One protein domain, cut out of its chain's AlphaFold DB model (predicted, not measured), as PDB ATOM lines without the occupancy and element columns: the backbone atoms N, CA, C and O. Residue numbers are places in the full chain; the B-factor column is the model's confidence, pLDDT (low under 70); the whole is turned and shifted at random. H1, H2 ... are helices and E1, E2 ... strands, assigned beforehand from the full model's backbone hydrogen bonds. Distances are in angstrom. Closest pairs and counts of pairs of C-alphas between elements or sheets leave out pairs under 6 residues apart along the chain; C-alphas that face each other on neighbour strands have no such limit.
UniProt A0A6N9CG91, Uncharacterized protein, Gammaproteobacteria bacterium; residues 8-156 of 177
ATOM      1  N   GLU A   8     196.228 216.235 205.136       94.12
ATOM      2  CA  GLU A   8     196.435 217.625 205.553       94.12
ATOM      3  C   GLU A   8     196.768 218.537 204.364       94.12
ATOM      4  O   GLU A   8     196.334 219.686 204.321       94.12
ATOM      5  N   PHE A   9     197.480 217.998 203.371       94.75
ATOM      6  CA  PHE A   9     197.910 218.724 202.175       94.75
ATOM      7  C   PHE A   9     197.253 218.187 200.908       94.75
ATOM      8  O   PHE A   9     197.686 218.510 199.807       94.75
ATOM      9  N   GLY A  10     196.225 217.352 201.038       95.56
ATOM     10  CA  GLY A  10     195.472 216.850 199.897       95.56
ATOM     11  C   GLY A  10     196.309 215.984 198.959       95.56
ATOM     12  O   GLY A  10     196.237 216.165 197.746       95.56
ATOM     13  N   SER A  11     197.156 215.117 199.520       95.38
ATOM     14  CA  SER A  11     198.164 214.369 198.771       95.38
ATOM     15  C   SER A  11     198.181 212.875 199.103       95.38
ATOM     16  O   SER A  11     197.955 212.453 200.246       95.38
ATOM     17  N   PHE A  12     198.454 212.053 198.090       94.50
ATOM     18  CA  PHE A  12     198.666 210.618 198.227       94.50
ATOM     19  C   PHE A  12     199.606 210.075 197.148       94.50
ATOM     20  O   PHE A  12     199.371 210.277 195.958       94.50
ATOM     21  N   GLY A  13     200.614 209.303 197.558       93.38
ATOM     22  CA  GLY A  13     201.501 208.569 196.645       93.38
ATOM     23  C   GLY A  13     202.938 209.084 196.602       93.38
ATOM     24  O   GLY A  13     203.792 208.429 196.005       93.38
ATOM     25  N   CYS A  14     203.244 210.187 197.292       91.19
ATOM     26  CA  CYS A  14     204.572 210.811 197.302       91.19
ATOM     27  C   CYS A  14     205.685 209.902 197.843       91.19
ATOM     28  O   CYS A  14     206.859 210.109 197.554       91.19
ATOM     29  N   THR A  15     205.345 208.859 198.607       88.94
ATOM     30  CA  THR A  15     206.326 207.847 199.040       88.94
ATOM     31  C   THR A  15     206.662 206.808 197.962       88.94
ATOM     32  O   THR A  15     207.432 205.884 198.223       88.94
ATOM     33  N   GLY A  16     206.070 206.906 196.768       85.81
ATOM     34  CA  GLY A  16     206.124 205.872 195.731       85.81
ATOM     35  C   GLY A  16     205.180 204.697 196.003       85.81
ATOM     36  O   GLY A  16     205.201 203.697 195.285       85.81
ATOM     37  N   CYS A  17     204.334 204.780 197.033       82.69
ATOM     38  CA  CYS A  17     203.345 203.745 197.292       82.69
ATOM     39  C   CYS A  17     202.227 203.778 196.234       82.69
ATOM     40  O   CYS A  17     201.857 204.826 195.718       82.69
ATOM     41  N   HIS A  18     201.667 202.609 195.909       84.50
ATOM     42  CA  HIS A  18     200.501 202.481 195.022       84.50
ATOM     43  C   HIS A  18     200.675 203.060 193.600       84.50
ATOM     44  O   HIS A  18     199.676 203.319 192.929       84.50
ATOM     45  N   SER A  19     201.904 203.182 193.075       84.75
ATOM     46  CA  SER A  19     202.153 203.762 191.741       84.75
ATOM     47  C   SER A  19     201.365 203.084 190.623       84.75
ATOM     48  O   SER A  19     200.961 203.745 189.677       84.75
ATOM     49  N   ARG A  20     201.103 201.772 190.724       84.38
ATOM     50  CA  ARG A  20     200.263 201.057 189.751       84.38
ATOM     51  C   ARG A  20     198.835 201.610 189.707       84.38
ATOM     52  O   ARG A  20     198.344 201.881 188.622       84.38
ATOM     53  N   LEU A  21     198.210 201.815 190.870       84.06
ATOM     54  CA  LEU A  21     196.875 202.411 190.969       84.06
ATOM     55  C   LEU A  21     196.871 203.816 190.363       84.06
ATOM     56  O   LEU A  21     195.998 204.136 189.565       84.06
ATOM     57  N   LEU A  22     197.862 204.637 190.711       88.50
ATOM     58  CA  LEU A  22     197.951 206.007 190.210       88.50
ATOM     59  C   LEU A  22     198.207 206.058 188.697       88.50
ATOM     60  O   LEU A  22     197.623 206.896 188.022       88.50
ATOM     61  N   ARG A  23     198.991 205.123 188.141       86.81
ATOM     62  CA  ARG A  23     199.174 204.975 186.686       86.81
ATOM     63  C   ARG A  23     197.875 204.572 185.994       86.81
ATOM     64  O   ARG A  23     197.561 205.107 184.936       86.81
ATOM     65  N   ASP A  24     197.125 203.637 186.573       83.25
ATOM     66  CA  ASP A  24     195.831 203.219 186.024       83.25
ATOM     67  C   ASP A  24     194.838 204.395 186.029       83.25
ATOM     68  O   ASP A  24     194.155 204.623 185.031       83.25
ATOM     69  N   LEU A  25     194.826 205.198 187.098       80.31
ATOM     70  CA  LEU A  25     194.028 206.423 187.186       80.31
ATOM     71  C   LEU A  25     194.485 207.495 186.195       80.31
ATOM     72  O   LEU A  25     193.640 208.095 185.546       80.31
ATOM     73  N   GLN A  26     195.791 207.702 186.018       83.44
ATOM     74  CA  GLN A  26     196.338 208.639 185.033       83.44
ATOM     75  C   GLN A  26     195.891 208.283 183.608       83.44
ATOM     76  O   GLN A  26     195.537 209.161 182.829       83.44
ATOM     77  N   LYS A  27     195.851 206.987 183.273       79.88
ATOM     78  CA  LYS A  27     195.338 206.501 181.982       79.88
ATOM     79  C   LYS A  27     193.820 206.652 181.867       79.88
ATOM     80  O   LYS A  27     193.319 206.977 180.797       79.88
ATOM     81  N   ALA A  28     193.094 206.410 182.958       70.38
ATOM     82  CA  ALA A  28     191.640 206.556 183.024       70.38
ATOM     83  C   ALA A  28     191.170 208.023 183.129       70.38
ATOM     84  O   ALA A  28     189.989 208.303 182.914       70.38
ATOM     85  N   ASN A  29     192.077 208.962 183.422       58.56
ATOM     86  CA  ASN A  29     191.854 210.405 183.596       58.56
ATOM     87  C   ASN A  29     191.437 211.151 182.314       58.56
ATOM     88  O   ASN A  29     191.483 212.373 182.274       58.56
ATOM     89  N   GLN A  30     190.958 210.443 181.287       54.78
ATOM     90  CA  GLN A  30     190.197 211.044 180.187       54.78
ATOM     91  C   GLN A  30     188.767 211.454 180.607       54.78
ATOM     92  O   GLN A  30     188.021 211.976 179.786       54.78
ATOM     93  N   SER A  31     188.368 211.222 181.867       55.44
ATOM     94  CA  SER A  31     187.097 211.691 182.434       55.44
ATOM     95  C   SER A  31     187.336 212.643 183.608       55.44
ATOM     96  O   SER A  31     188.109 212.360 184.523       55.44
ATOM     97  N   ASP A  32     186.667 213.790 183.562       57.97
ATOM     98  CA  ASP A  32     186.976 214.989 184.342       57.97
ATOM     99  C   ASP A  32     186.540 214.972 185.822       57.97
ATOM    100  O   ASP A  32     186.607 216.010 186.466       57.97
ATOM    101  N   ASP A  33     186.128 213.848 186.413       75.31
ATOM    102  CA  ASP A  33     185.494 213.847 187.753       75.31
ATOM    103  C   ASP A  33     185.969 212.734 188.702       75.31
ATOM    104  O   ASP A  33     185.290 212.376 189.671       75.31
ATOM    105  N   ASN A  34     187.159 212.177 188.469       84.38
ATOM    106  CA  ASN A  34     187.691 211.115 189.321       84.38
ATOM    107  C   ASN A  34     187.907 211.590 190.768       84.38
ATOM    108  O   ASN A  34     188.493 212.642 191.025       84.38
ATOM    109  N   ARG A  35     187.463 210.774 191.730       90.88
ATOM    110  CA  ARG A  35     187.657 210.960 193.176       90.88
ATOM    111  C   ARG A  35     188.218 209.683 193.787       90.88
ATOM    112  O   ARG A  35     187.941 208.586 193.299       90.88
ATOM    113  N   LEU A  36     188.955 209.813 194.883       92.31
ATOM    114  CA  LEU A  36     189.464 208.687 195.659       92.31
ATOM    115  C   LEU A  36     188.675 208.523 196.955       92.31
ATOM    116  O   LEU A  36     188.513 209.467 197.727       92.31
ATOM    117  N   ALA A  37     188.229 207.294 197.211       94.00
ATOM    118  CA  ALA A  37     187.703 206.887 198.507       94.00
ATOM    119  C   ALA A  37     188.804 206.163 199.292       94.00
ATOM    120  O   ALA A  37     189.293 205.111 198.872       94.00
ATOM    121  N   PHE A  38     189.188 206.713 200.441       95.00
ATOM    122  CA  PHE A  38     190.102 206.070 201.374       95.00
ATOM    123  C   PHE A  38     189.312 205.242 202.372       95.00
ATOM    124  O   PHE A  38     188.431 205.742 203.077       95.00
ATOM    125  N   VAL A  39     189.678 203.970 202.447       95.31
ATOM    126  CA  VAL A  39     188.985 202.973 203.249       95.31
ATOM    127  C   VAL A  39     189.962 202.336 204.228       95.31
ATOM    128  O   VAL A  39     191.103 202.043 203.869       95.31
ATOM    129  N   GLN A  40     189.516 202.109 205.461       94.62
ATOM    130  CA  GLN A  40     190.295 201.426 206.491       94.62
ATOM    131  C   GLN A  40     189.527 200.215 207.012       94.62
ATOM    132  O   GLN A  40     188.367 200.332 207.397       94.62
ATOM    133  N   GLY A  41     190.183 199.056 207.026       94.44
ATOM    134  CA  GLY A  41     189.672 197.843 207.661       94.44
ATOM    135  C   GLY A  41     190.233 197.697 209.071       94.44
ATOM    136  O   GLY A  41     191.442 197.816 209.262       94.44
ATOM    137  N   GLY A  42     189.375 197.416 210.048       93.31
ATOM    138  CA  GLY A  42     189.766 197.240 211.445       93.31
ATOM    139  C   GLY A  42     188.724 196.480 212.258       93.31
ATOM    140  O   GLY A  42     187.842 195.822 211.706       93.31
ATOM    141  N   ASN A  43     188.828 196.574 213.582       93.19
ATOM    142  CA  ASN A  43     187.946 195.875 214.523       93.19
ATOM    143  C   ASN A  43     186.472 196.316 214.442       93.19
ATOM    144  O   ASN A  43     185.597 195.530 214.785       93.19
ATOM    145  N   LEU A  44     186.194 197.530 213.962       94.75
ATOM    146  CA  LEU A  44     184.838 198.073 213.791       94.75
ATOM    147  C   LEU A  44     184.324 197.943 212.346       94.75
ATOM    148  O   LEU A  44     183.426 198.673 211.924       94.75
ATOM    149  N   GLY A  45     184.929 197.042 211.569       95.81
ATOM    150  CA  GLY A  45     184.609 196.828 210.166       95.81
ATOM    151  C   GLY A  45     185.470 197.644 209.205       95.81
ATOM    152  O   GLY A  45     186.483 198.257 209.556       95.81
ATOM    153  N   THR A  46     185.066 197.617 207.946       96.94
ATOM    154  CA  THR A  46     185.653 198.395 206.859       96.94
ATOM    155  C   THR A  46     184.900 199.711 206.733       96.94
ATOM    156  O   THR A  46     183.680 199.702 206.578       96.94
ATOM    157  N   ARG A  47     185.609 200.843 206.773       97.69
ATOM    158  CA  ARG A  47     185.000 202.181 206.856       97.69
ATOM    159  C   ARG A  47     185.579 203.173 205.856       97.69
ATOM    160  O   ARG A  47     186.792 203.162 205.642       97.69
ATOM    161  N   ILE A  48     184.742 204.045 205.280       97.25
ATOM    162  CA  ILE A  48     185.203 205.169 204.436       97.25
ATOM    163  C   ILE A  48     185.643 206.300 205.352       97.25
ATOM    164  O   ILE A  48     184.821 207.042 205.881       97.25
ATOM    165  N   VAL A  49     186.949 206.468 205.516       97.62
ATOM    166  CA  VAL A  49     187.486 207.549 206.353       97.62
ATOM    167  C   VAL A  49     187.609 208.857 205.578       97.62
ATOM    168  O   VAL A  49     187.555 209.932 206.167       97.62
ATOM    169  N   HIS A  50     187.744 208.800 204.253       97.50
ATOM    170  CA  HIS A  50     187.838 210.000 203.432       97.50
ATOM    171  C   HIS A  50     187.316 209.764 202.021       97.50
ATOM    172  O   HIS A  50     187.522 208.700 201.443       97.50
ATOM    173  N   LEU A  51     186.710 210.798 201.457       96.25
ATOM    174  CA  LEU A  51     186.425 210.919 200.039       96.25
ATOM    175  C   LEU A  51     186.979 212.270 199.598       96.25
ATOM    176  O   LEU A  51     186.635 213.301 200.188       96.25
ATOM    177  N   THR A  52     187.858 212.247 198.604       94.94
ATOM    178  CA  THR A  52     188.494 213.457 198.081       94.94
ATOM    179  C   THR A  52     187.511 214.285 197.256       94.94
ATOM    180  O   THR A  52     186.485 213.793 196.776       94.94
ATOM    181  N   SER A  53     187.869 215.546 197.017       92.12
ATOM    182  CA  SER A  53     187.412 216.277 195.833       92.12
ATOM    183  C   SER A  53     188.012 215.647 194.557       92.12
ATOM    184  O   SER A  53     188.599 214.558 194.604       92.12
ATOM    185  N   LYS A  54     187.822 216.286 193.396       91.75
ATOM    186  CA  LYS A  54     188.429 215.832 192.136       91.75
ATOM    187  C   LYS A  54     189.943 215.676 192.320       91.75
ATOM    188  O   LYS A  54     190.593 216.594 192.818       91.75
ATOM    189  N   VAL A  55     190.481 214.525 191.919       91.56
ATOM    190  CA  VAL A  55     191.923 214.265 191.965       91.56
ATOM    191  C   VAL A  55     192.581 214.588 190.630       91.56
ATOM    192  O   VAL A  55     192.071 214.250 189.562       91.56
ATOM    193  N   GLN A  56     193.751 215.203 190.701       91.25
ATOM    194  CA  GLN A  56     194.691 215.346 189.601       91.25
ATOM    195  C   GLN A  56     195.866 214.408 189.858       91.25
ATOM    196  O   GLN A  56     196.323 214.286 190.993       91.25
ATOM    197  N   ILE A  57     196.338 213.721 188.818       91.56
ATOM    198  CA  ILE A  57     197.534 212.885 188.928       91.56
ATOM    199  C   ILE A  57     198.721 213.677 188.387       91.56
ATOM    200  O   ILE A  57     198.731 214.026 187.208       91.56
ATOM    201  N   ILE A  58     199.698 213.941 189.247       91.56
ATOM    202  CA  ILE A  58     200.939 214.645 188.926       91.56
ATOM    203  C   ILE A  58     202.051 213.604 188.779       91.56
ATOM    204  O   ILE A  58     202.201 212.717 189.625       91.56
ATOM    205  N   ASP A  59     202.809 213.692 187.686       91.25
ATOM    206  CA  ASP A  59     203.981 212.852 187.454       91.25
ATOM    207  C   ASP A  59     205.248 213.589 187.896       91.25
ATOM    208  O   ASP A  59     205.595 214.637 187.355       91.25
ATOM    209  N   HIS A  60     205.921 213.029 188.896       88.88
ATOM    210  CA  HIS A  60     207.156 213.543 189.483       88.88
ATOM    211  C   HIS A  60     208.398 212.813 188.933       88.88
ATOM    212  O   HIS A  60     209.473 212.861 189.537       88.88
ATOM    213  N   GLY A  61     208.248 212.044 187.848       86.94
ATOM    214  CA  GLY A  61     209.267 211.191 187.233       86.94
ATOM    215  C   GLY A  61     209.533 209.919 188.041       86.94
ATOM    216  O   GLY A  61     209.312 208.800 187.575       86.94
ATOM    217  N   SER A  62     209.972 210.085 189.289       87.44
ATOM    218  CA  SER A  62     210.289 208.977 190.205       87.44
ATOM    219  C   SER A  62     209.062 208.375 190.906       87.44
ATOM    220  O   SER A  62     209.094 207.216 191.322       87.44
ATOM    221  N   PHE A  63     207.966 209.128 191.018       90.94
ATOM    222  CA  PHE A  63     206.697 208.681 191.595       90.94
ATOM    223  C   PHE A  63     205.512 209.426 190.966       90.94
ATOM    224  O   PHE A  63     205.688 210.388 190.227       90.94
ATOM    225  N   LEU A  64     204.298 208.964 191.273       91.88
ATOM    226  CA  LEU A  64     203.061 209.668 190.941       91.88
ATOM    227  C   LEU A  64     202.405 210.173 192.224       91.88
ATOM    228  O   LEU A  64     202.422 209.470 193.235       91.88
ATOM    229  N   GLU A  65     201.786 211.344 192.159       93.62
ATOM    230  CA  GLU A  65     201.017 211.941 193.248       93.62
ATOM    231  C   GLU A  65     199.565 212.130 192.806       93.62
ATOM    232  O   GLU A  65     199.295 212.731 191.769       93.62
ATOM    233  N   ALA A  66     198.616 211.629 193.595       93.94
ATOM    234  CA  ALA A  66     197.234 212.076 193.523       93.94
ATOM    235  C   ALA A  66     197.072 213.313 194.407       93.94
ATOM    236  O   ALA A  66     197.192 213.222 195.630       93.94
ATOM    237  N   LYS A  67     196.769 214.446 193.776       94.50
ATOM    238  CA  LYS A  67     196.568 215.744 194.414       94.50
ATOM    239  C   LYS A  67     195.105 216.156 194.330       94.50
ATOM    240  O   LYS A  67     194.461 215.931 193.306       94.50
ATOM    241  N   TRP A  68     194.567 216.762 195.382       94.56
ATOM    242  CA  TRP A  68     193.218 217.324 195.363       94.56
ATOM    243  C   TRP A  68     193.128 218.650 196.116       94.56
ATOM    244  O   TRP A  68     193.833 218.884 197.097       94.56
ATOM    245  N   GLU A  69     192.226 219.507 195.643       91.75
ATOM    246  CA  GLU A  69     191.998 220.844 196.192       91.75
ATOM    247  C   GLU A  69     191.121 220.817 197.445       91.75
ATOM    248  O   GLU A  69     190.292 219.915 197.627       91.75
ATOM    249  N   LEU A  70     191.254 221.858 198.273       90.31
ATOM    250  CA  LEU A  70     190.516 222.039 199.530       90.31
ATOM    251  C   LEU A  70     190.679 220.832 200.473       90.31
ATOM    252  O   LEU A  70     189.691 220.142 200.768       90.31
ATOM    253  N   PRO A  71     191.911 220.542 200.937       92.50
ATOM    254  CA  PRO A  71     192.168 219.406 201.807       92.50
ATOM    255  C   PRO A  71     191.304 219.474 203.066       92.50
ATOM    256  O   PRO A  71     191.157 220.512 203.710       92.50
ATOM    257  N   LYS A  72     190.706 218.334 203.412       94.19
ATOM    258  CA  LYS A  72     189.917 218.163 204.631       94.19
ATOM    259  C   LYS A  72     190.445 216.961 205.378       94.19
ATOM    260  O   LYS A  72     190.664 215.908 204.779       94.19
ATOM    261  N   MET A  73     190.534 217.082 206.696       96.31
ATOM    262  CA  MET A  73     190.854 215.930 207.524       96.31
ATOM    263  C   MET A  73     189.805 214.822 207.359       96.31
ATOM    264  O   MET A  73     188.609 215.124 207.224       96.31
ATOM    265  N   PRO A  74     190.217 213.542 207.335       97.38
ATOM    266  CA  PRO A  74     189.308 212.397 207.293       97.38
ATOM    267  C   PRO A  74     188.409 212.338 208.537       97.38
ATOM    268  O   PRO A  74     188.635 213.032 209.527       97.38
ATOM    269  N   PHE A  75     187.401 211.474 208.508       98.31
ATOM    270  CA  PHE A  75     186.710 211.053 209.721       98.31
ATOM    271  C   PHE A  75     187.662 210.314 210.664       98.31
ATOM    272  O   PHE A  75     188.566 209.600 210.216       98.31
ATOM    273  N   ALA A  76     187.420 210.430 211.969       97.81
ATOM    274  CA  ALA A  76     188.002 209.493 212.921       97.81
ATOM    275  C   ALA A  76     187.473 208.080 212.610       97.81
ATOM    276  O   ALA A  76     186.281 207.903 212.352       97.81
ATOM    277  N   TYR A  77     188.334 207.058 212.650       97.88
ATOM    278  CA  TYR A  77     187.968 205.697 212.239       97.88
ATOM    279  C   TYR A  77     186.739 205.176 212.992       97.88
ATOM    280  O   TYR A  77     185.858 204.560 212.393       97.88
ATOM    281  N   LYS A  78     186.641 205.467 214.295       97.19
ATOM    282  CA  LYS A  78     185.530 205.037 215.157       97.19
ATOM    283  C   LYS A  78     184.166 205.633 214.761       97.19
ATOM    284  O   LYS A  78     183.150 205.021 215.076       97.19
ATOM    285  N   SER A  79     184.157 206.750 214.040       97.25
ATOM    286  CA  SER A  79     182.949 207.508 213.694       97.25
ATOM    287  C   SER A  79     182.630 207.457 212.193       97.25
ATOM    288  O   SER A  79     181.531 207.808 211.783       97.25
ATOM    289  N   ALA A  80     183.581 207.008 211.371       97.94
ATOM    290  CA  ALA A  80     183.442 206.906 209.925       97.94
ATOM    291  C   ALA A  80     182.320 205.929 209.489       97.94
ATOM    292  O   ALA A  80     182.151 204.890 210.138       97.94
ATOM    293  N   PRO A  81     181.626 206.204 208.364       97.88
ATOM    294  CA  PRO A  81     180.606 205.311 207.816       97.88
ATOM    295  C   PRO A  81     181.144 203.907 207.530       97.88
ATOM    296  O   PRO A  81     182.259 203.738 207.016       97.88
ATOM    297  N   ILE A  82     180.329 202.901 207.827       97.88
ATOM    298  CA  ILE A  82     180.608 201.480 207.646       97.88
ATOM    299  C   ILE A  82     180.294 201.090 206.202       97.88
ATOM    300  O   ILE A  82     179.147 201.089 205.775       97.88
ATOM    301  N   LEU A  83     181.315 200.685 205.445       95.88
ATOM    302  CA  LEU A  83     181.095 200.023 204.156       95.88
ATOM    303  C   LEU A  83     180.648 198.589 204.331       95.88
ATOM    304  O   LEU A  83     179.812 198.119 203.568       95.88
ATOM    305  N   ILE A  84     181.268 197.883 205.271       96.56
ATOM    306  CA  ILE A  84     180.898 196.517 205.601       96.56
ATOM    307  C   ILE A  84     181.493 196.134 206.955       96.56
ATOM    308  O   ILE A  84     182.678 196.379 207.206       96.56
ATOM    309  N   ASP A  85     180.710 195.504 207.819       95.56
ATOM    310  CA  ASP A  85     181.206 194.866 209.040       95.56
ATOM    311  C   ASP A  85     181.168 193.329 208.945       95.56
ATOM    312  O   ASP A  85     180.876 192.751 207.897       95.56
ATOM    313  N   ASN A  86     181.518 192.631 210.028       92.06
ATOM    314  CA  ASN A  86     181.492 191.164 210.042       92.06
ATOM    315  C   ASN A  86     180.074 190.574 210.093       92.06
ATOM    316  O   ASN A  86     179.914 189.409 209.735       92.06
ATOM    317  N   ALA A  87     179.073 191.352 210.516       92.62
ATOM    318  CA  ALA A  87     177.667 190.954 210.516       92.62
ATOM    319  C   ALA A  87     177.007 191.141 209.137       92.62
ATOM    320  O   ALA A  87     175.923 190.618 208.898       92.62
ATOM    321  N   GLY A  88     177.669 191.848 208.216       92.12
ATOM    322  CA  GLY A  88     177.149 192.157 206.887       92.12
ATOM    323  C   GLY A  88     176.400 193.490 206.813       92.12
ATOM    324  O   GLY A  88     175.833 193.793 205.765       92.12
ATOM    325  N   TYR A  89     176.406 194.291 207.880       95.50
ATOM    326  CA  TYR A  89     175.799 195.620 207.888       95.50
ATOM    327  C   TYR A  89     176.624 196.621 207.064       95.50
ATOM    328  O   TYR A  89     177.857 196.546 207.019       95.50
ATOM    329  N   SER A  90     175.938 197.575 206.428       97.12
ATOM    330  CA  SER A  90     176.535 198.639 205.621       97.12
ATOM    331  C   SER A  90     175.684 199.910 205.644       97.12
ATOM    332  O   SER A  90     174.480 199.850 205.403       97.12
ATOM    333  N   ASP A  91     176.331 201.062 205.828       97.50
ATOM    334  CA  ASP A  91     175.771 202.393 205.554       97.50
ATOM    335  C   ASP A  91     175.707 202.698 204.038       97.50
ATOM    336  O   ASP A  91     175.137 203.705 203.618       97.50
ATOM    337  N   CYS A  92     176.295 201.832 203.199       95.25
ATOM    338  CA  CYS A  92     176.257 201.892 201.735       95.25
ATOM    339  C   CYS A  92     175.801 200.539 201.142       95.25
ATOM    340  O   CYS A  92     176.620 199.852 200.520       95.25
ATOM    341  N   PRO A  93     174.530 200.121 201.306       94.00
ATOM    342  CA  PRO A  93     174.085 198.766 200.962       94.00
ATOM    343  C   PRO A  93     174.395 198.310 199.528       94.00
ATOM    344  O   PRO A  93     174.702 197.140 199.319       94.00
ATOM    345  N   ALA A  94     174.407 199.217 198.546       93.25
ATOM    346  CA  ALA A  94     174.703 198.894 197.149       93.25
ATOM    347  C   ALA A  94     176.140 198.371 196.953       93.25
ATOM    348  O   ALA A  94     176.439 197.698 195.969       93.25
ATOM    349  N   ILE A  95     177.059 198.626 197.894       91.62
ATOM    350  CA  ILE A  95     178.416 198.069 197.818       91.62
ATOM    351  C   ILE A  95     178.431 196.546 197.988       91.62
ATOM    352  O   ILE A  95     179.363 195.893 197.516       91.62
ATOM    353  N   ILE A  96     177.405 195.981 198.632       91.06
ATOM    354  CA  ILE A  96     177.278 194.544 198.887       91.06
ATOM    355  C   ILE A  96     177.095 193.777 197.573       91.06
ATOM    356  O   ILE A  96     177.648 192.687 197.427       91.06
ATOM    357  N   GLU A  97     176.436 194.379 196.578       90.75
ATOM    358  CA  GLU A  97     176.252 193.815 195.230       90.75
ATOM    359  C   GLU A  97     177.599 193.494 194.554       90.75
ATOM    360  O   GLU A  97     177.733 192.547 193.783       90.75
ATOM    361  N   LEU A  98     178.671 194.221 194.897       89.50
ATOM    362  CA  LEU A  98     180.003 193.965 194.339       89.50
ATOM    363  C   LEU A  98     180.654 192.691 194.888       89.50
ATOM    364  O   LEU A  98     181.668 192.247 194.334       89.50
ATOM    365  N   PHE A  99     180.116 192.112 195.959       88.81
ATOM    366  CA  PHE A  99     180.645 190.902 196.585       88.81
ATOM    367  C   PHE A  99     180.106 189.616 195.961       88.81
ATOM    368  O   PHE A  99     180.599 188.536 196.303       88.81
ATOM    369  N   GLU A 100     179.142 189.706 195.045       83.88
ATOM    370  CA  GLU A 100     178.658 188.550 194.296       83.88
ATOM    371  C   GLU A 100     179.816 187.823 193.594       83.88
ATOM    372  O   GLU A 100     180.738 188.435 193.039       83.88
ATOM    373  N   GLY A 101     179.808 186.491 193.694       82.06
ATOM    374  CA  GLY A 101     180.847 185.623 193.134       82.06
ATOM    375  C   GLY A 101     182.202 185.654 193.856       82.06
ATOM    376  O   GLY A 101     183.132 184.971 193.427       82.06
ATOM    377  N   VAL A 102     182.365 186.409 194.951       87.06
ATOM    378  CA  VAL A 102     183.625 186.418 195.710       87.06
ATOM    379  C   VAL A 102     183.697 185.209 196.644       87.06
ATOM    380  O   VAL A 102     182.970 185.125 197.634       87.06
ATOM    381  N   ASN A 103     184.635 184.299 196.364       86.19
ATOM    382  CA  ASN A 103     184.879 183.096 197.164       86.19
ATOM    383  C   ASN A 103     185.651 183.408 198.464       86.19
ATOM    384  O   ASN A 103     186.851 183.142 198.592       86.19
ATOM    385  N   LYS A 104     184.967 184.046 199.419       88.62
ATOM    386  CA  LYS A 104     185.430 184.287 200.794       88.62
ATOM    387  C   LYS A 104     184.277 184.086 201.770       88.62
ATOM    388  O   LYS A 104     183.124 184.329 201.427       88.62
ATOM    389  N   THR A 105     184.604 183.679 202.991       87.00
ATOM    390  CA  THR A 105     183.616 183.367 204.030       87.00
ATOM    391  C   THR A 105     183.077 184.622 204.711       87.00
ATOM    392  O   THR A 105     181.865 184.799 204.766       87.00
ATOM    393  N   SER A 106     183.944 185.531 205.174       90.94
ATOM    394  CA  SER A 106     183.491 186.745 205.869       90.94
ATOM    395  C   SER A 106     183.224 187.925 204.921       90.94
ATOM    396  O   SER A 106     183.958 188.093 203.936       90.94
ATOM    397  N   PRO A 107     182.237 188.795 205.221       90.62
ATOM    398  CA  PRO A 107     181.949 189.983 204.412       90.62
ATOM    399  C   PRO A 107     183.158 190.916 204.243       90.62
ATOM    400  O   PRO A 107     183.473 191.337 203.129       90.62
ATOM    401  N   ILE A 108     183.918 191.156 205.318       92.88
ATOM    402  CA  ILE A 108     185.150 191.962 205.270       92.88
ATOM    403  C   ILE A 108     186.190 191.336 204.328       92.88
ATOM    404  O   ILE A 108     186.831 192.043 203.549       92.88
ATOM    405  N   SER A 109     186.340 190.007 204.344       90.50
ATOM    406  CA  SER A 109     187.267 189.320 203.439       90.50
ATOM    407  C   SER A 109     186.827 189.432 201.981       90.50
ATOM    408  O   SER A 109     187.680 189.580 201.102       90.50
ATOM    409  N   LYS A 110     185.513 189.396 201.707       92.06
ATOM    410  CA  LYS A 110     184.973 189.627 200.359       92.06
ATOM    411  C   LYS A 110     185.311 191.035 199.872       92.06
ATOM    412  O   LYS A 110     185.845 191.176 198.771       92.06
ATOM    413  N   PHE A 111     185.103 192.049 200.713       93.06
ATOM    414  CA  PHE A 111     185.482 193.429 200.410       93.06
ATOM    415  C   PHE A 111     186.976 193.552 200.105       93.06
ATOM    416  O   PHE A 111     187.353 194.022 199.031       93.06
ATOM    417  N   ALA A 112     187.834 193.077 201.013       90.88
ATOM    418  CA  ALA A 112     189.279 193.153 200.834       90.88
ATOM    419  C   ALA A 112     189.710 192.468 199.528       90.88
ATOM    420  O   ALA A 112     190.489 193.029 198.761       90.88
ATOM    421  N   SER A 113     189.146 191.295 199.224       89.81
ATOM    422  CA  SER A 113     189.418 190.578 197.977       89.81
ATOM    423  C   SER A 113     188.977 191.354 196.733       89.81
ATOM    424  O   SER A 113     189.678 191.317 195.724       89.81
ATOM    425  N   LYS A 114     187.834 192.048 196.779       90.00
ATOM    426  CA  LYS A 114     187.288 192.790 195.632       90.00
ATOM    427  C   LYS A 114     188.037 194.095 195.360       90.00
ATOM    428  O   LYS A 114     188.164 194.493 194.202       90.00
ATOM    429  N   PHE A 115     188.518 194.763 196.409       89.19
ATOM    430  CA  PHE A 115     189.031 196.132 196.318       89.19
ATOM    431  C   PHE A 115     190.546 196.273 196.444       89.19
ATOM    432  O   PHE A 115     191.072 197.289 195.997       89.19
ATOM    433  N   ARG A 116     191.273 195.267 196.958       82.69
ATOM    434  CA  ARG A 116     192.734 195.345 197.174       82.69
ATOM    435  C   ARG A 116     193.526 195.801 195.946       82.69
ATOM    436  O   ARG A 116     194.535 196.480 196.097       82.69
ATOM    437  N   SER A 117     193.104 195.405 194.750       73.56
ATOM    438  CA  SER A 117     193.787 195.724 193.490       73.56
ATOM    439  C   SER A 117     192.881 196.432 192.485       73.56
ATOM    440  O   SER A 117     193.154 196.411 191.284       73.56
ATOM    441  N   ARG A 118     191.755 196.997 192.935       80.81
ATOM    442  CA  ARG A 118     190.805 197.625 192.020       80.81
ATOM    443  C   ARG A 118     191.359 198.969 191.543       80.81
ATOM    444  O   ARG A 118     191.456 199.900 192.328       80.81
ATOM    445  N   GLY A 119     191.646 199.066 190.245       76.62
ATOM    446  CA  GLY A 119     192.004 200.321 189.563       76.62
ATOM    447  C   GLY A 119     190.880 200.923 188.711       76.62
ATOM    448  O   GLY A 119     191.088 201.928 188.046       76.62
ATOM    449  N   LYS A 120     189.691 200.303 188.690       82.81
ATOM    450  CA  LYS A 120     188.534 200.777 187.911       82.81
ATOM    451  C   LYS A 120     187.544 201.544 188.797       82.81
ATOM    452  O   LYS A 120     187.308 201.090 189.924       82.81
ATOM    453  N   PRO A 121     186.888 202.601 188.282       87.62
ATOM    454  CA  PRO A 121     185.811 203.290 188.988       87.62
ATOM    455  C   PRO A 121     184.719 202.336 189.486       87.62
ATOM    456  O   PRO A 121     184.519 201.241 188.941       87.62
ATOM    457  N   LEU A 122     184.018 202.729 190.547       90.94
ATOM    458  CA  LEU A 122     182.789 202.048 190.953       90.94
ATOM    459  C   LEU A 122     181.722 202.223 189.859       90.94
ATOM    460  O   LEU A 122     181.700 203.274 189.215       90.94
ATOM    461  N   PRO A 123     180.828 201.239 189.644       91.25
ATOM    462  CA  PRO A 123     179.637 201.462 188.830       91.25
ATOM    463  C   PRO A 123     178.865 202.684 189.338       91.25
ATOM    464  O   PRO A 123     178.780 202.891 190.551       91.25
ATOM    465  N   GLN A 124     178.309 203.484 188.426       91.25
ATOM    466  CA  GLN A 124     177.724 204.791 188.751       91.25
ATOM    467  C   GLN A 124     176.698 204.755 189.905       91.25
ATOM    468  O   GLN A 124     176.821 205.607 190.788       91.25
ATOM    469  N   PRO A 125     175.747 203.795 189.980       93.38
ATOM    470  CA  PRO A 125     174.782 203.759 191.085       93.38
ATOM    471  C   PRO A 125     175.455 203.580 192.452       93.38
ATOM    472  O   PRO A 125     175.137 204.277 193.412       93.38
ATOM    473  N   ILE A 126     176.460 202.706 192.514       94.56
ATOM    474  CA  ILE A 126     177.202 202.406 193.743       94.56
ATOM    475  C   ILE A 126     178.109 203.582 194.116       94.56
ATOM    476  O   ILE A 126     178.185 203.972 195.279       94.56
ATOM    477  N   GLY A 127     178.777 204.184 193.127       93.81
ATOM    478  CA  GLY A 127     179.594 205.380 193.331       93.81
ATOM    479  C   GLY A 127     178.777 206.555 193.872       93.81
ATOM    480  O   GLY A 127     179.227 207.230 194.794       93.81
ATOM    481  N   ARG A 128     177.559 206.763 193.353       94.62
ATOM    482  CA  ARG A 128     176.635 207.794 193.843       94.62
ATOM    483  C   ARG A 128     176.268 207.565 195.308       94.62
ATOM    484  O   ARG A 128     176.437 208.490 196.094       94.62
ATOM    485  N   GLN A 129     175.872 206.349 195.687       96.50
ATOM    486  CA  GLN A 129     175.522 206.058 197.081       96.50
ATOM    487  C   GLN A 129     176.712 206.277 198.028       96.50
ATOM    488  O   GLN A 129     176.553 206.858 199.093       96.50
ATOM    489  N   VAL A 130     177.929 205.895 197.625       96.00
ATOM    490  CA  VAL A 130     179.142 206.173 198.416       96.00
ATOM    491  C   VAL A 130     179.342 207.676 198.643       96.00
ATOM    492  O   VAL A 130     179.707 208.086 199.746       96.00
ATOM    493  N   ILE A 131     179.106 208.503 197.619       96.06
ATOM    494  CA  ILE A 131     179.190 209.966 197.729       96.06
ATOM    495  C   ILE A 131     178.100 210.496 198.666       96.06
ATOM    496  O   ILE A 131     178.407 211.292 199.551       96.06
ATOM    497  N   GLU A 132     176.855 210.058 198.487       97.38
ATOM    498  CA  GLU A 132     175.704 210.477 199.294       97.38
ATOM    499  C   GLU A 132     175.912 210.148 200.773       97.38
ATOM    500  O   GLU A 132     175.852 211.054 201.604       97.38
ATOM    501  N   THR A 133     176.278 208.904 201.099       97.81
ATOM    502  CA  THR A 133     176.567 208.486 202.476       97.81
ATOM    503  C   THR A 133     177.704 209.311 203.075       97.81
ATOM    504  O   THR A 133     177.595 209.806 204.195       97.81
ATOM    505  N   TYR A 134     178.802 209.522 202.343       97.38
ATOM    506  CA  TYR A 134     179.908 210.333 202.854       97.38
ATOM    507  C   TYR A 134     179.490 211.786 203.135       97.38
ATOM    508  O   TYR A 134     179.847 212.345 204.177       97.38
ATOM    509  N   CYS A 135     178.748 212.403 202.215       96.94
ATOM    510  CA  CYS A 135     178.262 213.774 202.354       96.94
ATOM    511  C   CYS A 135     177.285 213.917 203.523       96.94
ATOM    512  O   CYS A 135     177.407 214.870 204.289       96.94
ATOM    513  N   ASP A 136     176.378 212.963 203.705       97.94
ATOM    514  CA  ASP A 136     175.434 212.945 204.819       97.94
ATOM    515  C   ASP A 136     176.158 212.847 206.177       97.94
ATOM    516  O   ASP A 136     175.943 213.675 207.063       97.94
ATOM    517  N   PHE A 137     177.133 211.941 206.326       98.00
ATOM    518  CA  PHE A 137     177.961 211.881 207.542       98.00
ATOM    519  C   PHE A 137     178.740 213.187 207.787       98.00
ATOM    520  O   PHE A 137     178.901 213.609 208.935       98.00
ATOM    521  N   ARG A 138     179.212 213.861 206.727       96.31
ATOM    522  CA  ARG A 138     179.857 215.180 206.856       96.31
ATOM    523  C   ARG A 138     178.877 216.240 207.349       96.31
ATOM    524  O   ARG A 138     179.246 217.022 208.220       96.31
ATOM    525  N   GLN A 139     177.662 216.272 206.807       97.31
ATOM    526  CA  GLN A 139     176.627 217.240 207.180       97.31
ATOM    527  C   GLN A 139     176.143 217.042 208.617       97.31
ATOM    528  O   GLN A 139     175.933 218.018 209.330       97.31
ATOM    529  N   ARG A 140     176.062 215.790 209.080       97.00
ATOM    530  CA  ARG A 140     175.720 215.442 210.467       97.00
ATOM    531  C   ARG A 140     176.783 215.835 211.500       97.00
ATOM    532  O   ARG A 140     176.554 215.660 212.691       97.00
ATOM    533  N   GLY A 141     177.940 216.352 211.074       95.69
ATOM    534  CA  GLY A 141     178.993 216.801 211.989       95.69
ATOM    535  C   GLY A 141     179.715 215.656 212.698       95.69
ATOM    536  O   GLY A 141     180.197 215.822 213.817       95.69
ATOM    537  N   VAL A 142     179.787 214.485 212.059       96.06
ATOM    538  CA  VAL A 142     180.506 213.324 212.590       96.06
ATOM    539  C   VAL A 142     181.980 213.668 212.828       96.06
ATOM    540  O   VAL A 142     182.603 214.384 212.043       96.06
ATOM    541  N   GLU A 143     182.539 213.134 213.917       97.56
ATOM    542  CA  GLU A 143     183.898 213.433 214.374       97.56
ATOM    543  C   GLU A 143     184.949 213.256 213.269       97.56
ATOM    544  O   GLU A 143     185.106 212.189 212.661       97.56
ATOM    545  N   VAL A 144     185.708 214.326 213.051       97.31
ATOM    546  CA  VAL A 144     186.847 214.367 212.139       97.31
ATOM    547  C   VAL A 144     188.138 214.161 212.913       97.31
ATOM    548  O   VAL A 144     188.280 214.628 214.043       97.31
ATOM    549  N   ALA A 145     189.082 213.466 212.295       96.19
ATOM    550  CA  ALA A 145     190.401 213.263 212.859       96.19
ATOM    551  C   ALA A 145     191.121 214.611 213.003       96.19
ATOM    552  O   ALA A 145     191.218 215.377 212.045       96.19
ATOM    553  N   ARG A 146     191.682 214.878 214.178       93.31
ATOM    554  CA  ARG A 146     192.618 215.991 214.397       93.31
ATOM    555  C   ARG A 146     194.012 215.640 213.904       93.31
ATOM    556  O   ARG A 146     194.741 216.497 213.422       93.31
ATOM    557  N   HIS A 147     194.360 214.361 213.998       90.62
ATOM    558  CA  HIS A 147     195.645 213.828 213.573       90.62
ATOM    559  C   HIS A 147     195.459 212.586 212.712       90.62
ATOM    560  O   HIS A 147     194.576 211.771 212.975       90.62
ATOM    561  N   TYR A 148     196.369 212.378 211.758       89.81
ATOM    562  CA  TYR A 148     196.428 211.199 210.886       89.81
ATOM    563  C   TYR A 148     196.084 209.867 211.582       89.81
ATOM    564  O   TYR A 148     195.288 209.075 211.078       89.81
ATOM    565  N   LYS A 149     196.656 209.631 212.770       91.94
ATOM    566  CA  LYS A 149     196.493 208.383 213.532       91.94
ATOM    567  C   LYS A 149     195.045 208.085 213.936       91.94
ATOM    568  O   LYS A 149     194.703 206.923 214.101       91.94
ATOM    569  N   GLU A 150     194.204 209.104 214.095       94.94
ATOM    570  CA  GLU A 150     192.808 208.947 214.526       94.94
ATOM    571  C   GLU A 150     191.915 208.416 213.402       94.94
ATOM    572  O   GLU A 150     190.865 207.832 213.662       94.94
ATOM    573  N   ALA A 151     192.344 208.567 212.149       95.31
ATOM    574  CA  ALA A 151     191.696 207.955 210.996       95.31
ATOM    575  C   ALA A 151     192.134 206.503 210.774       95.31
ATOM    576  O   ALA A 151     191.631 205.848 209.862       95.31
ATOM    577  N   LEU A 152     193.078 205.991 211.568       94.75
ATOM    578  CA  LEU A 152     193.526 204.610 211.481       94.75
ATOM    579  C   LEU A 152     192.771 203.720 212.476       94.75
ATOM    580  O   LEU A 152     192.428 204.162 213.571       94.75
ATOM    581  N   PRO A 153     192.551 202.445 212.124       94.56
ATOM    582  CA  PRO A 153     191.916 201.480 213.015       94.56
ATOM    583  C   PRO A 153     192.817 201.096 214.188       94.56
ATOM    584  O   PRO A 153     192.335 200.757 215.263       94.56
ATOM    585  N   PHE A 154     194.129 201.170 213.972       91.69
ATOM    586  CA  PHE A 154     195.151 200.882 214.961       91.69
ATOM    587  C   PHE A 154     196.257 201.935 214.854       91.69
ATOM    588  O   PHE A 154     196.573 202.368 213.737       91.69
ATOM    589  N   PRO A 155     196.876 202.334 215.976       86.56
ATOM    590  CA  PRO A 155     198.032 203.218 215.946       86.56
ATOM    591  C   PRO A 155     199.154 202.610 215.089       86.56
ATOM    592  O   PRO A 155     199.461 201.424 215.237       86.56
ATOM    593  N   PRO A 156     199.791 203.381 214.192       86.62
ATOM    594  CA  PRO A 156     200.931 202.882 213.440       86.62
ATOM    595  C   PRO A 156     202.161 202.800 214.366       86.62
ATOM    596  O   PRO A 156     202.277 203.598 215.297       86.62
TER     597      PRO A 156
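AT A GLANCE: This is residues 8 to 156 of the 177 residues of an uncharacterized protein of Gammaproteobacteria bacterium (UniProt A0A6N9CG91). A small three-stranded sheet of E1, E2 and E5 has H4 crossing over E2 and H3 running along its strands, with H2 packed on both helices. Toward one end of the longest axis the hairpin of E3 and E4, with H1 packed on it, makes a smaller lobe. The printed part has 149 residues with five named helices and five named strands, in the order H1 E1 E2 E3 E4 E5 H2 H3 H4 H5; both sheets are antiparallel, the larger in the order E1 - E2 - E5. The class is mixed, helices and strands, with 72 residues, under half, in named elements. The whole is compact, with a radius of gyration of the C-alphas of 15.2 A and spans of 44 by 37 by 29 A.

HOW THE PARTS SIT: Residues 11 to 12 pair, antiparallel, with residues 66 to 67 of E4, residues 64 to 68. The closest C-alphas of H1, residues 19 to 28, and E4 are those of Ser 19 and Leu 64, 6.0 A apart. E1, residues 37 to 42, and E2, residues 45 to 51, form an antiparallel hairpin, with N 38 and O 50 2.8 A apart, within hydrogen-bond range. E3, residues 55 to 59, forms a second antiparallel hairpin with E4, with N 56 and O 67 at 2.8 A. E5, residues 82 to 84, is the antiparallel neighbour of E2, with N 46 and O 84 at 2.8 A. H2, residues 93 to 99, only grazes the sheet E1 E2 E5. H3, residues 107 to 115, is on that sheet at a height of 9.1 A and runs along the strands, at 10 degrees to E2 on the local plane. H2 and H3 touch, closest at the C-alphas of Phe 99 and Lys 110, 5.9 A apart; they are only just about perpendicular, at 71 degrees. H4, residues 124 to 139, is on the sheet over E2 at a height of 8.3 A and runs across the strands, at 89 degrees on the local plane. With its residues 125 to 129 alone it touches H2, closest at the C-alphas of Ala 94 and Ile 126, 5.5 A apart, at a steep tilt of 44 degrees, opposite ways. H5, residues 148 to 151, only grazes the sheet with residues 150 to 151. In H1, H3 and H4 every O i to N i+4 pair is within hydrogen-bond range; in H2 0 of 3 are, but 4 of 4 O i to N i+3 pairs, and H5 is too short for an O i to N i+4 pair.

IN THESE COORDINATES: H1 begins at C-alpha 19 (202.153, 203.762, 191.741) and is 13.9 A long. E1 and E2 measure 16.3 A and 17.4 A. H4, the longest helix, measures 22.3 A and ends at C-alpha 139 (176.627, 217.240, 207.180).

THE WHOLE: The two C-alphas farthest apart are those of Gly 61 and Ala 87, at 44.2 A. The printed part has no cut, and the link from E4 to E5, residues 69 to 81, is long. Residues 29 to 32 have pLDDT under 70.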